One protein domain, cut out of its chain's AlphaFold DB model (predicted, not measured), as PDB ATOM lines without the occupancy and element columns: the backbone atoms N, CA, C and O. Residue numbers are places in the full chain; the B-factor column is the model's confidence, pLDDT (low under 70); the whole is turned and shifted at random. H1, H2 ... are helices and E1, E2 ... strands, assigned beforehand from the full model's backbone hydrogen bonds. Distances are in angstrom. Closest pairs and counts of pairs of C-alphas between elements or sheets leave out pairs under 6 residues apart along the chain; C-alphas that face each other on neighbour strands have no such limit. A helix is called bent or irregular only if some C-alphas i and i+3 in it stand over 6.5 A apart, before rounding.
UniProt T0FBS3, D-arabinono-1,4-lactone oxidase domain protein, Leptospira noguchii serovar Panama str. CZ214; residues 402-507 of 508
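AT A GLANCE: This is residues 402 to 507 of the 508 residues of the protein "D-arabinono-1,4-lactone oxidase domain protein" of Leptospira noguchii serovar Panama str. CZ214 (UniProt T0FBS3). Two strongly twisted antiparallel sheets form the two ends of an elongated body, a small one of three strands and a larger one of four, and two helices, H1 and H2, pack between them and touch both sheets. H2 runs along the larger sheet and reaches E3 with its first residues, while H1 crosses H2's direction, between E2 and the edge strand E7. The printed part has 106 residues, with two named helices and seven named strands in the order E1 E2 H1 E3 E4 E5 E6 H2 E7; the sheets run E2 - E1 - E3 and E5 - E6 - E4 - E7. The class is mixed, helices and strands; the whole is compact, with a radius of gyration of the C-alphas of 13.9 A, and spans 42 by 23 by 20 A.

HOW THE PARTS SIT: E1, residues 402 to 408, and E2, residues 411 to 418, form a hairpin, with N 404 and O 415 2.8 A apart. H1, residues 420 to 431, is on one face of this sheet, two layers, at a height of 7.1 A, over E2 and along the strands. E3, residues 435 to 440, is antiparallel to E1, with N 407 and O 436 2.8 A apart. E2, H1 and E3 make a split strand-helix-strand unit, two strands running the same way with E1 between them, and its crossover is right-handed. E4, residues 445 to 453, is apart from E3. E5, residues 463 to 469, and E6, residues 476 to 484, form a hairpin, with N 465 and O 480 2.8 A apart; E6 and E4 have N 448 and O 481 at 2.9 A. H2, residues 485 to 497, is on one face of this sheet, again two layers, at a height of 9.0 A, over E4 and only just over E6, on which 3 of its C-alphas fall; on the local plane its line stands at 9 degrees to E4, along the strands. The closest C-alphas of H2 and E3, Ser 486 and Val 438, are 5.2 A apart. H1 and H2 touch, about perpendicular at 79 degrees, with residues 428 to 431 and 489 to 493 alone; the C-alphas of Val 431 and His 489 are closest, at 5.7 A. E7, residues 501 to 506, is antiparallel to E4, with N 449 and O 504 2.8 A apart, and E6, H2 and E7 make a second split unit, with E4 between its strands and a right-handed crossover. The closest C-alphas of H1 and E7, Thr 424 and Ile 505, are 5.0 A apart. O i to N i+4 pairs are within hydrogen-bond range in 6 of 8 cases in H1 and 7 of 9 in H2.

IN THESE COORDINATES: E1 begins at C-alpha 402, (149.593, 153.017, 154.582). E2 is 21.7 A long from first to last C-alpha, E4 25.0 A and E6 24.9 A. H1 is 17.5 A long and neither bent nor irregular, but only just: C-alphas 425 and 428 are 6.4 A apart. H2, 19.4 A long, is irregular, with C-alphas 486 and 489 7.4 A apart. E7 ends at C-alpha 506, (157.672, 162.044, 152.354).

THE WHOLE: The two C-alphas farthest apart, those of Lys 411 and Thr 472, are 44.4 A apart. The printed part has no cut and no long link. Its mean pLDDT is 94.5, and no printed residue is under 70.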
ATOM      1  N   LEU A 402     150.559 152.328 155.423       90.44
ATOM      2  CA  LEU A 402     149.593 153.017 154.582       90.44
ATOM      3  C   LEU A 402     149.183 152.120 153.419       90.44
ATOM      4  O   LEU A 402     149.936 151.245 152.992       90.44
ATOM      5  N   LYS A 403     147.986 152.339 152.879       94.50
ATOM      6  CA  LYS A 403     147.505 151.611 151.701       94.50
ATOM      7  C   LYS A 403     147.694 152.456 150.447       94.50
ATOM      8  O   LYS A 403     147.416 153.656 150.444       94.50
ATOM      9  N   ALA A 404     148.121 151.822 149.364       95.44
ATOM     10  CA  ALA A 404     148.284 152.437 148.055       95.44
ATOM     11  C   ALA A 404     147.483 151.676 146.996       95.44
ATOM     12  O   ALA A 404     147.464 150.445 146.984       95.44
ATOM     13  N   TRP A 405     146.850 152.415 146.084       96.00
ATOM     14  CA  TRP A 405     146.345 151.863 144.831       96.00
ATOM     15  C   TRP A 405     147.496 151.850 143.832       96.00
ATOM     16  O   TRP A 405     147.989 152.904 143.423       96.00
ATOM     17  N   ILE A 406     147.914 150.653 143.436       95.75
ATOM     18  CA  ILE A 406     149.005 150.434 142.492       95.75
ATOM     19  C   ILE A 406     148.517 149.822 141.179       95.75
ATOM     20  O   ILE A 406     147.449 149.209 141.119       95.75
ATOM     21  N   LYS A 407     149.337 149.950 140.135       94.12
ATOM     22  CA  LYS A 407     149.247 149.161 138.906       94.12
ATOM     23  C   LYS A 407     150.512 148.333 138.738       94.12
ATOM     24  O   LYS A 407     151.591 148.884 138.525       94.12
ATOM     25  N   GLU A 408     150.355 147.018 138.799       93.19
ATOM     26  CA  GLU A 408     151.404 146.028 138.570       93.19
ATOM     27  C   GLU A 408     151.153 145.365 137.212       93.19
ATOM     28  O   GLU A 408     150.120 144.727 137.000       93.19
ATOM     29  N   ASN A 409     152.061 145.569 136.252       87.12
ATOM     30  CA  ASN A 409     151.917 145.056 134.880       87.12
ATOM     31  C   ASN A 409     150.554 145.399 134.235       87.12
ATOM     32  O   ASN A 409     149.947 144.591 133.534       87.12
ATOM     33  N   GLY A 410     150.047 146.605 134.515       83.94
ATOM     34  CA  GLY A 410     148.764 147.103 134.009       83.94
ATOM     35  C   GLY A 410     147.525 146.647 134.787       83.94
ATOM     36  O   GLY A 410     146.442 147.171 134.522       83.94
ATOM     37  N   LYS A 411     147.656 145.739 135.764       90.44
ATOM     38  CA  LYS A 411     146.555 145.308 136.638       90.44
ATOM     39  C   LYS A 411     146.534 146.118 137.930       90.44
ATOM     40  O   LYS A 411     147.573 146.320 138.554       90.44
ATOM     41  N   SER A 412     145.350 146.573 138.331       93.50
ATOM     42  CA  SER A 412     145.167 147.326 139.573       93.50
ATOM     43  C   SER A 412     145.164 146.413 140.795       93.50
ATOM     44  O   SER A 412     144.539 145.355 140.778       93.50
ATOM     45  N   ASN A 413     145.835 146.844 141.863       94.75
ATOM     46  CA  ASN A 413     145.858 146.149 143.148       94.75
ATOM     47  C   ASN A 413     145.977 147.147 144.318       94.75
ATOM     48  O   ASN A 413     146.324 148.315 144.113       94.75
ATOM     49  N   ILE A 414     145.698 146.688 145.540       95.25
ATOM     50  CA  ILE A 414     145.936 147.430 146.784       95.25
ATOM     51  C   ILE A 414     147.166 146.837 147.463       95.25
ATOM     52  O   ILE A 414     147.246 145.627 147.660       95.25
ATOM     53  N   LEU A 415     148.103 147.696 147.852       95.00
ATOM     54  CA  LEU A 415     149.312 147.296 148.562       95.00
ATOM     55  C   LEU A 415     149.439 148.069 149.876       95.00
ATOM     56  O   LEU A 415     149.280 149.290 149.885       95.00
ATOM     57  N   SER A 416     149.753 147.366 150.965       94.31
ATOM     58  CA  SER A 416     150.214 147.989 152.207       94.31
ATOM     59  C   SER A 416     151.703 148.304 152.105       94.31
ATOM     60  O   SER A 416     152.497 147.447 151.712       94.31
ATOM     61  N   ILE A 417     152.083 149.529 152.450       93.69
ATOM     62  CA  ILE A 417     153.465 150.003 152.417       93.69
ATOM     63  C   ILE A 417     153.818 150.517 153.815       93.69
ATOM     64  O   ILE A 417     153.066 151.332 154.358       93.69
ATOM     65  N   PRO A 418     154.943 150.078 154.404       91.44
ATOM     66  CA  PRO A 418     155.423 150.634 155.661       91.44
ATOM     67  C   PRO A 418     155.737 152.123 155.529       91.44
ATOM     68  O   PRO A 418     156.161 152.578 154.465       91.44
ATOM     69  N   ARG A 419     155.581 152.858 156.626       88.62
ATOM     70  CA  ARG A 419     155.799 154.307 156.702       88.62
ATOM     71  C   ARG A 419     157.251 154.729 156.931       88.62
ATOM     72  O   ARG A 419     158.140 153.889 157.115       88.62
ATOM     73  N   TYR A 420     157.477 156.043 156.948       83.94
ATOM     74  CA  TYR A 420     158.732 156.683 157.359       83.94
ATOM     75  C   TYR A 420     159.933 156.280 156.483       83.94
ATOM     76  O   TYR A 420     159.826 156.134 155.265       83.94
ATOM     77  N   GLN A 421     161.120 156.079 157.065       86.62
ATOM     78  CA  GLN A 421     162.312 155.673 156.311       86.62
ATOM     79  C   GLN A 421     162.098 154.389 155.498       86.62
ATOM     80  O   GLN A 421     162.656 154.252 154.404       86.62
ATOM     81  N   THR A 422     161.282 153.459 155.999       88.94
ATOM     82  CA  THR A 422     160.967 152.208 155.301       88.94
ATOM     83  C   THR A 422     160.144 152.464 154.041       88.94
ATOM     84  O   THR A 422     160.348 151.775 153.038       88.94
ATOM     85  N   PHE A 423     159.296 153.497 154.036       93.31
ATOM     86  CA  PHE A 423     158.569 153.946 152.847       93.31
ATOM     87  C   PHE A 423     159.544 154.340 151.729       93.31
ATOM     88  O   PHE A 423     159.501 153.784 150.626       93.31
ATOM     89  N   THR A 424     160.507 155.205 152.062       94.00
ATOM     90  CA  THR A 424     161.573 155.660 151.149       94.00
ATOM     91  C   THR A 424     162.388 154.495 150.581       94.00
ATOM     92  O   THR A 424     162.795 154.531 149.424       94.00
ATOM     93  N   GLN A 425     162.615 153.434 151.360       93.38
ATOM     94  CA  GLN A 425     163.348 152.248 150.899       93.38
ATOM     95  C   GLN A 425     162.491 151.290 150.061       93.38
ATOM     96  O   GLN A 425     163.018 150.569 149.211       93.38
ATOM     97  N   THR A 426     161.186 151.234 150.323       95.19
ATOM     98  CA  THR A 426     160.273 150.265 149.705       95.19
ATOM     99  C   THR A 426     159.800 150.742 148.340       95.19
ATOM    100  O   THR A 426     159.825 149.966 147.386       95.19
ATOM    101  N   VAL A 427     159.434 152.018 148.204       96.38
ATOM    102  CA  VAL A 427     158.878 152.565 146.957       96.38
ATOM    103  C   VAL A 427     159.813 152.368 145.748       96.38
ATOM    104  O   VAL A 427     159.343 151.826 144.745       96.38
ATOM    105  N   PRO A 428     161.126 152.675 145.803       96.06
ATOM    106  CA  PRO A 428     162.031 152.403 144.683       96.06
ATOM    107  C   PRO A 428     162.121 150.914 144.313       96.06
ATOM    108  O   PRO A 428     162.179 150.584 143.129       96.06
ATOM    109  N   LYS A 429     162.067 150.004 145.301       95.56
ATOM    110  CA  LYS A 429     162.066 148.543 145.075       95.56
ATOM    111  C   LYS A 429     160.779 148.057 144.404       95.56
ATOM    112  O   LYS A 429     160.802 147.068 143.675       95.56
ATOM    113  N   LEU A 430     159.652 148.717 144.666       95.94
ATOM    114  CA  LEU A 430     158.394 148.446 143.968       95.94
ATOM    115  C   LEU A 430     158.480 148.936 142.519       95.94
ATOM    116  O   LEU A 430     158.159 148.188 141.598       95.94
ATOM    117  N   VAL A 431     159.003 150.143 142.298       95.31
ATOM    118  CA  VAL A 431     159.184 150.698 140.948       95.31
ATOM    119  C   VAL A 431     160.121 149.840 140.098       95.31
ATOM    120  O   VAL A 431     159.816 149.585 138.935       95.31
ATOM    121  N   SER A 432     161.201 149.292 140.668       92.94
ATOM    122  CA  SER A 432     162.081 148.361 139.942       92.94
ATOM    123  C   SER A 432     161.393 147.053 139.528       92.94
ATOM    124  O   SER A 432     161.904 146.345 138.666       92.94
ATOM    125  N   LYS A 433     160.238 146.726 140.120       93.38
ATOM    126  CA  LYS A 433     159.380 145.591 139.743       93.38
ATOM    127  C   LYS A 433     158.251 145.991 138.783       93.38
ATOM    128  O   LYS A 433     157.274 145.261 138.660       93.38
ATOM    129  N   ASN A 434     158.375 147.134 138.102       92.88
ATOM    130  CA  ASN A 434     157.382 147.644 137.150       92.88
ATOM    131  C   ASN A 434     156.014 147.957 137.796       92.88
ATOM    132  O   ASN A 434     154.957 147.798 137.178       92.88
ATOM    133  N   ILE A 435     156.038 148.399 139.058       95.88
ATOM    134  CA  ILE A 435     154.859 148.875 139.784       95.88
ATOM    135  C   ILE A 435     154.776 150.398 139.661       95.88
ATOM    136  O   ILE A 435     155.740 151.114 139.936       95.88
ATOM    137  N   SER A 436     153.600 150.893 139.283       95.62
ATOM    138  CA  SER A 436     153.255 152.320 139.290       95.62
ATOM    139  C   SER A 436     152.147 152.603 140.305       95.62
ATOM    140  O   SER A 436     151.452 151.691 140.753       95.62
ATOM    141  N   PHE A 437     151.982 153.866 140.688       96.31
ATOM    142  CA  PHE A 437     151.042 154.283 141.728       96.31
ATOM    143  C   PHE A 437     149.912 155.104 141.114       96.31
ATOM    144  O   PHE A 437     150.149 155.923 140.235       96.31
ATOM    145  N   VAL A 438     148.683 154.895 141.573       94.25
ATOM    146  CA  VAL A 438     147.517 155.706 141.197       94.25
ATOM    147  C   VAL A 438     147.215 156.703 142.311       94.25
ATOM    148  O   VAL A 438     147.109 157.901 142.057       94.25
ATOM    149  N   GLU A 439     147.132 156.204 143.546       94.56
ATOM    150  CA  GLU A 439     146.875 156.966 144.771       94.56
ATOM    151  C   GLU A 439     147.633 156.325 145.935       94.56
ATOM    152  O   GLU A 439     147.761 155.099 146.005       94.56
ATOM    153  N   ILE A 440     148.100 157.136 146.878       95.94
ATOM    154  CA  ILE A 440     148.753 156.669 148.106       95.94
ATOM    155  C   ILE A 440     148.029 157.342 149.268       95.94
ATOM    156  O   ILE A 440     147.935 158.564 149.281       95.94
ATOM    157  N   ALA A 441     147.467 156.559 150.192       93.50
ATOM    158  CA  ALA A 441     146.643 157.060 151.297       93.50
ATOM    159  C   ALA A 441     145.537 158.056 150.858       93.50
ATOM    160  O   ALA A 441     145.276 159.059 151.520       93.50
ATOM    161  N   GLY A 442     144.924 157.816 149.692       91.38
ATOM    162  CA  GLY A 442     143.891 158.676 149.101       91.38
ATOM    163  C   GLY A 442     144.393 159.960 148.426       91.38
ATOM    164  O   GLY A 442     143.583 160.702 147.871       91.38
ATOM    165  N   ASN A 443     145.704 160.203 148.424       92.88
ATOM    166  CA  ASN A 443     146.319 161.423 147.912       92.88
ATOM    167  C   ASN A 443     146.954 161.232 146.533       92.88
ATOM    168  O   ASN A 443     147.264 160.111 146.105       92.88
ATOM    169  N   ARG A 444     147.137 162.354 145.825       92.50
ATOM    170  CA  ARG A 444     147.645 162.386 144.442       92.50
ATOM    171  C   ARG A 444     148.886 163.249 144.263       92.50
ATOM    172  O   ARG A 444     149.472 163.192 143.181       92.50
ATOM    173  N   GLN A 445     149.303 164.003 145.275       94.00
ATOM    174  CA  GLN A 445     150.591 164.691 145.299       94.00
ATOM    175  C   GLN A 445     151.466 164.164 146.422       94.00
ATOM    176  O   GLN A 445     151.004 164.049 147.544       94.00
ATOM    177  N   ILE A 446     152.738 163.924 146.127       97.06
ATOM    178  CA  ILE A 446     153.727 163.495 147.110       97.06
ATOM    179  C   ILE A 446     154.992 164.333 146.968       97.06
ATOM    180  O   ILE A 446     155.399 164.674 145.853       97.06
ATOM    181  N   LEU A 447     155.619 164.676 148.086       98.12
ATOM    182  CA  LEU A 447     156.924 165.310 148.093       98.12
ATOM    183  C   LEU A 447     158.023 164.238 148.103       98.12
ATOM    184  O   LEU A 447     157.927 163.212 148.777       98.12
ATOM    185  N   LEU A 448     159.109 164.493 147.381       98.06
ATOM    186  CA  LEU A 448     160.364 163.764 147.531       98.06
ATOM    187  C   LEU A 448     161.553 164.721 147.486       98.06
ATOM    188  O   LEU A 448     161.471 165.812 146.928       98.06
ATOM    189  N   THR A 449     162.675 164.303 148.054       98.00
ATOM    190  CA  THR A 449     163.958 164.990 147.929       98.00
ATOM    191  C   THR A 449     164.926 164.153 147.112       98.00
ATOM    192  O   THR A 449     165.042 162.938 147.285       98.00
ATOM    193  N   LEU A 450     165.625 164.828 146.206       97.81
ATOM    194  CA  LEU A 450     166.717 164.275 145.419       97.81
ATOM    195  C   LEU A 450     168.008 164.993 145.799       97.81
ATOM    196  O   LEU A 450     167.998 166.206 146.009       97.81
ATOM    197  N   ILE A 451     169.113 164.260 145.843       97.75
ATOM    198  CA  ILE A 451     170.457 164.827 145.901       97.75
ATOM    199  C   ILE A 451     171.041 164.788 144.492       97.75
ATOM    200  O   ILE A 451     171.117 163.727 143.861       97.75
ATOM    201  N   VAL A 452     171.424 165.965 144.001       97.50
ATOM    202  CA  VAL A 452     171.935 166.185 142.646       97.50
ATOM    203  C   VAL A 452     173.167 167.093 142.679       97.50
ATOM    204  O   VAL A 452     173.322 167.868 143.628       97.50
ATOM    205  N   PRO A 453     174.027 167.051 141.647       97.38
ATOM    206  CA  PRO A 453     175.079 168.048 141.475       97.38
ATOM    207  C   PRO A 453     174.528 169.481 141.395       97.38
ATOM    208  O   PRO A 453     173.421 169.709 140.890       97.38
ATOM    209  N   CYS A 454     175.280 170.460 141.900       95.12
ATOM    210  CA  CYS A 454     174.834 171.854 142.024       95.12
ATOM    211  C   CYS A 454     174.417 172.503 140.689       95.12
ATOM    212  O   CYS A 454     173.486 173.315 140.662       95.12
ATOM    213  N   GLU A 455     175.056 172.113 139.590       94.31
ATOM    214  CA  GLU A 455     174.813 172.587 138.225       94.31
ATOM    215  C   GLU A 455     173.498 172.084 137.612       94.31
ATOM    216  O   GLU A 455     172.994 172.672 136.654       94.31
ATOM    217  N   VAL A 456     172.904 171.019 138.159       95.06
ATOM    218  CA  VAL A 456     171.665 170.444 137.624       95.06
ATOM    219  C   VAL A 456     170.476 171.336 137.977       95.06
ATOM    220  O   VAL A 456     170.166 171.558 139.149       95.06
ATOM    221  N   ASN A 457     169.744 171.805 136.966       94.12
ATOM    222  CA  ASN A 457     168.468 172.495 137.149       94.12
ATOM    223  C   ASN A 457     167.291 171.542 136.881       94.12
ATOM    224  O   ASN A 457     167.080 171.106 135.752       94.12
ATOM    225  N   LEU A 458     166.508 171.233 137.919       93.56
ATOM    226  CA  LEU A 458     165.306 170.399 137.793       93.56
ATOM    227  C   LEU A 458     164.023 171.203 137.537       93.56
ATOM    228  O   LEU A 458     163.008 170.609 137.179       93.56
ATOM    229  N   ARG A 459     164.046 172.537 137.673       92.38
ATOM    230  CA  ARG A 459     162.844 173.385 137.542       92.38
ATOM    231  C   ARG A 459     162.233 173.369 136.144       92.38
ATOM    232  O   ARG A 459     161.045 173.630 136.004       92.38
ATOM    233  N   ASP A 460     163.027 173.037 135.130       87.06
ATOM    234  CA  ASP A 460     162.567 172.964 133.740       87.06
ATOM    235  C   ASP A 460     161.752 171.690 133.456       87.06
ATOM    236  O   ASP A 460     161.116 171.575 132.410       87.06
ATOM    237  N   ARG A 461     161.793 170.706 134.366       86.31
ATOM    238  CA  ARG A 461     161.191 169.376 134.178       86.31
ATOM    239  C   ARG A 461     160.194 169.007 135.268       86.31
ATOM    240  O   ARG A 461     159.240 168.287 134.985       86.31
ATOM    241  N   GLU A 462     160.407 169.499 136.486       93.81
ATOM    242  CA  GLU A 462     159.656 169.105 137.677       93.81
ATOM    243  C   GLU A 462     159.173 170.320 138.488       93.81
ATOM    244  O   GLU A 462     159.781 171.393 138.475       93.81
ATOM    245  N   GLU A 463     158.090 170.146 139.255       95.31
ATOM    246  CA  GLU A 463     157.624 171.160 140.210       95.31
ATOM    247  C   GLU A 463     158.540 171.158 141.444       95.31
ATOM    248  O   GLU A 463     158.452 170.289 142.309       95.31
ATOM    249  N   VAL A 464     159.439 172.137 141.545       97.00
ATOM    250  CA  VAL A 464     160.378 172.252 142.675       97.00
ATOM    251  C   VAL A 464     159.810 173.165 143.763       97.00
ATOM    252  O   VAL A 464     159.670 174.375 143.555       97.00
ATOM    253  N   LEU A 465     159.576 172.607 144.955       96.75
ATOM    254  CA  LEU A 465     159.191 173.360 146.153       96.75
ATOM    255  C   LEU A 465     160.342 174.256 146.625       96.75
ATOM    256  O   LEU A 465     160.171 175.462 146.830       96.75
ATOM    257  N   TYR A 466     161.523 173.663 146.806       97.50
ATOM    258  CA  TYR A 466     162.718 174.351 147.280       97.50
ATOM    259  C   TYR A 466     163.988 173.557 146.952       97.50
ATOM    260  O   TYR A 466     163.937 172.344 146.786       97.50
ATOM    261  N   GLU A 467     165.126 174.239 146.868       97.25
ATOM    262  CA  GLU A 467     166.443 173.622 146.701       97.25
ATOM    263  C   GLU A 467     167.449 174.322 147.617       97.25
ATOM    264  O   GLU A 467     167.339 175.531 147.851       97.25
ATOM    265  N   TRP A 468     168.397 173.570 148.168       96.88
ATOM    266  CA  TRP A 468     169.447 174.097 149.039       96.88
ATOM    267  C   TRP A 468     170.711 173.245 148.939       96.88
ATOM    268  O   TRP A 468     170.644 172.036 148.728       96.88
ATOM    269  N   ASN A 469     171.870 173.880 149.093       96.81
ATOM    270  CA  ASN A 469     173.156 173.186 149.057       96.81
ATOM    271  C   ASN A 469     173.332 172.318 150.306       96.81
ATOM    272  O   ASN A 469     172.932 172.730 151.402       96.81
ATOM    273  N   ILE A 470     173.965 171.159 150.140       96.69
ATOM    274  CA  ILE A 470     174.439 170.353 151.267       96.69
ATOM    275  C   ILE A 470     175.661 171.075 151.824       96.69
ATOM    276  O   ILE A 470     176.653 171.263 151.119       96.69
ATOM    277  N   LEU A 471     175.582 171.553 153.065       95.19
ATOM    278  CA  LEU A 471     176.565 172.514 153.579       95.19
ATOM    279  C   LEU A 471     177.964 171.902 153.715       95.19
ATOM    280  O   LEU A 471     178.962 172.608 153.598       95.19
ATOM    281  N   THR A 472     178.023 170.591 153.930       95.06
ATOM    282  CA  THR A 472     179.254 169.811 154.086       95.06
ATOM    283  C   THR A 472     179.749 169.193 152.775       95.06
ATOM    284  O   THR A 472     180.841 168.635 152.743       95.06
ATOM    285  N   GLU A 473     178.970 169.283 151.691       94.50
ATOM    286  CA  GLU A 473     179.293 168.733 150.369       94.50
ATOM    287  C   GLU A 473     178.980 169.785 149.286       94.50
ATOM    288  O   GLU A 473     177.946 169.707 148.623       94.50
ATOM    289  N   PRO A 474     179.855 170.787 149.069       86.88
ATOM    290  CA  PRO A 474     179.528 171.990 148.286       86.88
ATOM    291  C   PRO A 474     179.223 171.734 146.800       86.88
ATOM    292  O   PRO A 474     178.647 172.593 146.134       86.88
ATOM    293  N   ASN A 475     179.580 170.556 146.281       95.31
ATOM    294  CA  ASN A 475     179.283 170.137 144.908       95.31
ATOM    295  C   ASN A 475     177.889 169.507 144.760       95.31
ATOM    296  O   ASN A 475     177.481 169.178 143.647       95.31
ATOM    297  N   GLN A 476     177.166 169.316 145.865       97.00
ATOM    298  CA  GLN A 476     175.846 168.707 145.882       97.00
ATOM    299  C   GLN A 476     174.801 169.640 146.491       97.00
ATOM    300  O   GLN A 476     175.042 170.408 147.429       97.00
ATOM    301  N   LYS A 477     173.579 169.516 145.984       97.38
ATOM    302  CA  LYS A 477     172.397 170.163 146.540       97.38
ATOM    303  C   LYS A 477     171.262 169.169 146.683       97.38
ATOM    304  O   LYS A 477     171.154 168.195 145.938       97.38
ATOM    305  N   ARG A 478     170.381 169.455 147.633       97.94
ATOM    306  CA  ARG A 478     169.130 168.739 147.833       97.94
ATOM    307  C   ARG A 478     167.997 169.537 147.193       97.94
ATOM    308  O   ARG A 478     167.904 170.753 147.365       97.94
ATOM    309  N   VAL A 479     167.141 168.858 146.436       98.19
ATOM    310  CA  VAL A 479     166.014 169.454 145.710       98.19
ATOM    311  C   VAL A 479     164.729 168.769 146.154       98.19
ATOM    312  O   VAL A 479     164.577 167.567 145.961       98.19
ATOM    313  N   ALA A 480     163.809 169.533 146.740       98.25
ATOM    314  CA  ALA A 480     162.475 169.082 147.119       98.25
ATOM    315  C   ALA A 480     161.522 169.218 145.918       98.25
ATOM    316  O   ALA A 480     161.186 170.330 145.500       98.25
ATOM    317  N   VAL A 481     161.103 168.081 145.366       98.12
ATOM    318  CA  VAL A 481     160.241 167.951 144.188       98.12
ATOM    319  C   VAL A 481     158.832 167.557 144.623       98.12
ATOM    320  O   VAL A 481     158.655 166.597 145.368       98.12
ATOM    321  N   VAL A 482     157.828 168.286 144.142       97.25
ATOM    322  CA  VAL A 482     156.410 167.946 144.277       97.25
ATOM    323  C   VAL A 482     156.012 167.111 143.066       97.25
ATOM    324  O   VAL A 482     156.038 167.586 141.933       97.25
ATOM    325  N   ALA A 483     155.655 165.853 143.294       96.25
ATOM    326  CA  ALA A 483     155.347 164.903 142.239       96.25
ATOM    327  C   ALA A 483     153.863 164.516 142.255       96.25
ATOM    328  O   ALA A 483     153.329 164.165 143.311       96.25
ATOM    329  N   PRO A 484     153.187 164.466 141.094       96.38
ATOM    330  CA  PRO A 484     151.985 163.660 140.963       96.38
ATOM    331  C   PRO A 484     152.322 162.199 141.285       96.38
ATOM    332  O   PRO A 484     153.251 161.641 140.697       96.38
ATOM    333  N   VAL A 485     151.551 161.553 142.159       96.75
ATOM    334  CA  VAL A 485     151.736 160.137 142.537       96.75
ATOM    335  C   VAL A 485     151.780 159.235 141.296       96.75
ATOM    336  O   VAL A 485     152.612 158.332 141.212       96.75
ATOM    337  N   SER A 486     150.972 159.548 140.279       95.00
ATOM    338  CA  SER A 486     150.961 158.847 138.990       95.00
ATOM    339  C   SER A 486     152.287 158.885 138.235       95.00
ATOM    340  O   SER A 486     152.579 157.946 137.502       95.00
ATOM    341  N   ARG A 487     153.112 159.916 138.437       95.62
ATOM    342  CA  ARG A 487     154.424 160.092 137.792       95.62
ATOM    343  C   ARG A 487     155.602 159.766 138.711       95.62
ATOM    344  O   ARG A 487     156.746 159.848 138.275       95.62
ATOM    345  N   LEU A 488     155.350 159.341 139.953       96.19
ATOM    346  CA  LEU A 488     156.411 159.026 140.914       96.19
ATOM    347  C   LEU A 488     157.400 157.991 140.354       96.19
ATOM    348  O   LEU A 488     158.609 158.173 140.444       96.19
ATOM    349  N   HIS A 489     156.890 156.939 139.712       95.62
ATOM    350  CA  HIS A 489     157.719 155.902 139.099       95.62
ATOM    351  C   HIS A 489     158.644 156.446 137.992       95.62
ATOM    352  O   HIS A 489     159.818 156.082 137.953       95.62
ATOM    353  N   GLU A 490     158.162 157.365 137.147       95.56
ATOM    354  CA  GLU A 490     158.961 158.018 136.097       95.56
ATOM    355  C   GLU A 490     160.111 158.829 136.699       95.56
ATOM    356  O   GLU A 490     161.252 158.720 136.249       95.56
ATOM    357  N   ILE A 491     159.821 159.615 137.740       95.69
ATOM    358  CA  ILE A 491     160.812 160.461 138.417       95.69
ATOM    359  C   ILE A 491     161.900 159.593 139.052       95.69
ATOM    360  O   ILE A 491     163.086 159.894 138.906       95.69
ATOM    361  N   LEU A 492     161.529 158.489 139.707       96.50
ATOM    362  CA  LEU A 492     162.492 157.581 140.335       96.50
ATOM    363  C   LEU A 492     163.370 156.864 139.298       96.50
ATOM    364  O   LEU A 492     164.590 156.828 139.462       96.50
ATOM    365  N   ILE A 493     162.791 156.365 138.202       95.44
ATOM    366  CA  ILE A 493     163.549 155.736 137.104       95.44
ATOM    367  C   ILE A 493     164.515 156.744 136.468       95.44
ATOM    368  O   ILE A 493     165.693 156.442 136.265       95.44
ATOM    369  N   ASN A 494     164.040 157.960 136.187       94.38
ATOM    370  CA  ASN A 494     164.869 159.018 135.617       94.38
ATOM    371  C   ASN A 494     165.975 159.461 136.581       94.38
ATOM    372  O   ASN A 494     167.080 159.752 136.128       94.38
ATOM    373  N   SER A 495     165.714 159.482 137.888       94.31
ATOM    374  CA  SER A 495     166.728 159.810 138.895       94.31
ATOM    375  C   SER A 495     167.881 158.809 138.843       94.31
ATOM    376  O   SER A 495     169.028 159.216 138.676       94.31
ATOM    377  N   VAL A 496     167.577 157.506 138.845       93.00
ATOM    378  CA  VAL A 496     168.591 156.444 138.717       93.00
ATOM    379  C   VAL A 496     169.359 156.563 137.397       93.00
ATOM    380  O   VAL A 496     170.586 156.503 137.395       93.00
ATOM    381  N   LYS A 497     168.662 156.795 136.276       94.62
ATOM    382  CA  LYS A 497     169.287 156.933 134.948       94.62
ATOM    383  C   LYS A 497     170.273 158.103 134.864       94.62
ATOM    384  O   LYS A 497     171.269 157.997 134.158       94.62
ATOM    385  N   ASN A 498     169.993 159.207 135.554       93.69
ATOM    386  CA  ASN A 498     170.854 160.392 135.572       93.69
ATOM    387  C   ASN A 498     171.892 160.371 136.712       93.69
ATOM    388  O   ASN A 498     172.603 161.356 136.897       93.69
ATOM    389  N   GLY A 499     171.985 159.282 137.486       94.69
ATOM    390  CA  GLY A 499     172.909 159.178 138.621       94.69
ATOM    391  C   GLY A 499     172.518 160.031 139.833       94.69
ATOM    392  O   GLY A 499     173.352 160.286 140.697       94.69
ATOM    393  N   PHE A 500     171.266 160.486 139.912       95.56
ATOM    394  CA  PHE A 500     170.751 161.244 141.050       95.56
ATOM    395  C   PHE A 500     170.399 160.303 142.200       95.56
ATOM    396  O   PHE A 500     169.819 159.232 141.993       95.56
ATOM    397  N   LYS A 501     170.693 160.720 143.432       95.75
ATOM    398  CA  LYS A 501     170.347 159.948 144.627       95.75
ATOM    399  C   LYS A 501     168.949 160.341 145.099       95.75
ATOM    400  O   LYS A 501     168.703 161.496 145.434       95.75
ATOM    401  N   VAL A 502     168.043 159.367 145.156       95.94
ATOM    402  CA  VAL A 502     166.760 159.522 145.852       95.94
ATOM    403  C   VAL A 502     167.054 159.555 147.341       95.94
ATOM    404  O   VAL A 502     167.605 158.594 147.880       95.94
ATOM    405  N   ASP A 503     166.741 160.669 147.985       94.94
ATOM    406  CA  ASP A 503     167.147 160.897 149.362       94.94
ATOM    407  C   ASP A 503     166.045 160.546 150.361       94.94
ATOM    408  O   ASP A 503     166.235 159.674 151.212       94.94
ATOM    409  N   HIS A 504     164.870 161.155 150.207       96.69
ATOM    410  CA  HIS A 504     163.701 160.841 151.020       96.69
ATOM    411  C   HIS A 504     162.400 161.022 150.236       96.69
ATOM    412  O   HIS A 504     162.285 161.951 149.438       96.69
ATOM    413  N   ILE A 505     161.418 160.154 150.467       97.12
ATOM    414  CA  ILE A 505     160.053 160.273 149.946       97.12
ATOM    415  C   ILE A 505     159.129 160.462 151.148       97.12
ATOM    416  O   ILE A 505     159.046 159.573 151.994       97.12
ATOM    417  N   PHE A 506     158.465 161.613 151.208       95.69
ATOM    418  CA  PHE A 506     157.672 162.044 152.354       95.69
ATOM    419  C   PHE A 506     156.277 161.434 152.254       95.69
ATOM    420  O   PHE A 506     155.514 161.780 151.350       95.69
ATOM    421  N   ASP A 507     155.957 160.495 153.140       91.69
ATOM    422  CA  ASP A 507     154.614 159.924 153.221       91.69
ATOM    423  C   ASP A 507     153.611 160.914 153.854       91.69
ATOM    424  O   ASP A 507     153.879 162.115 153.943       91.69
TER     425      ASP A 507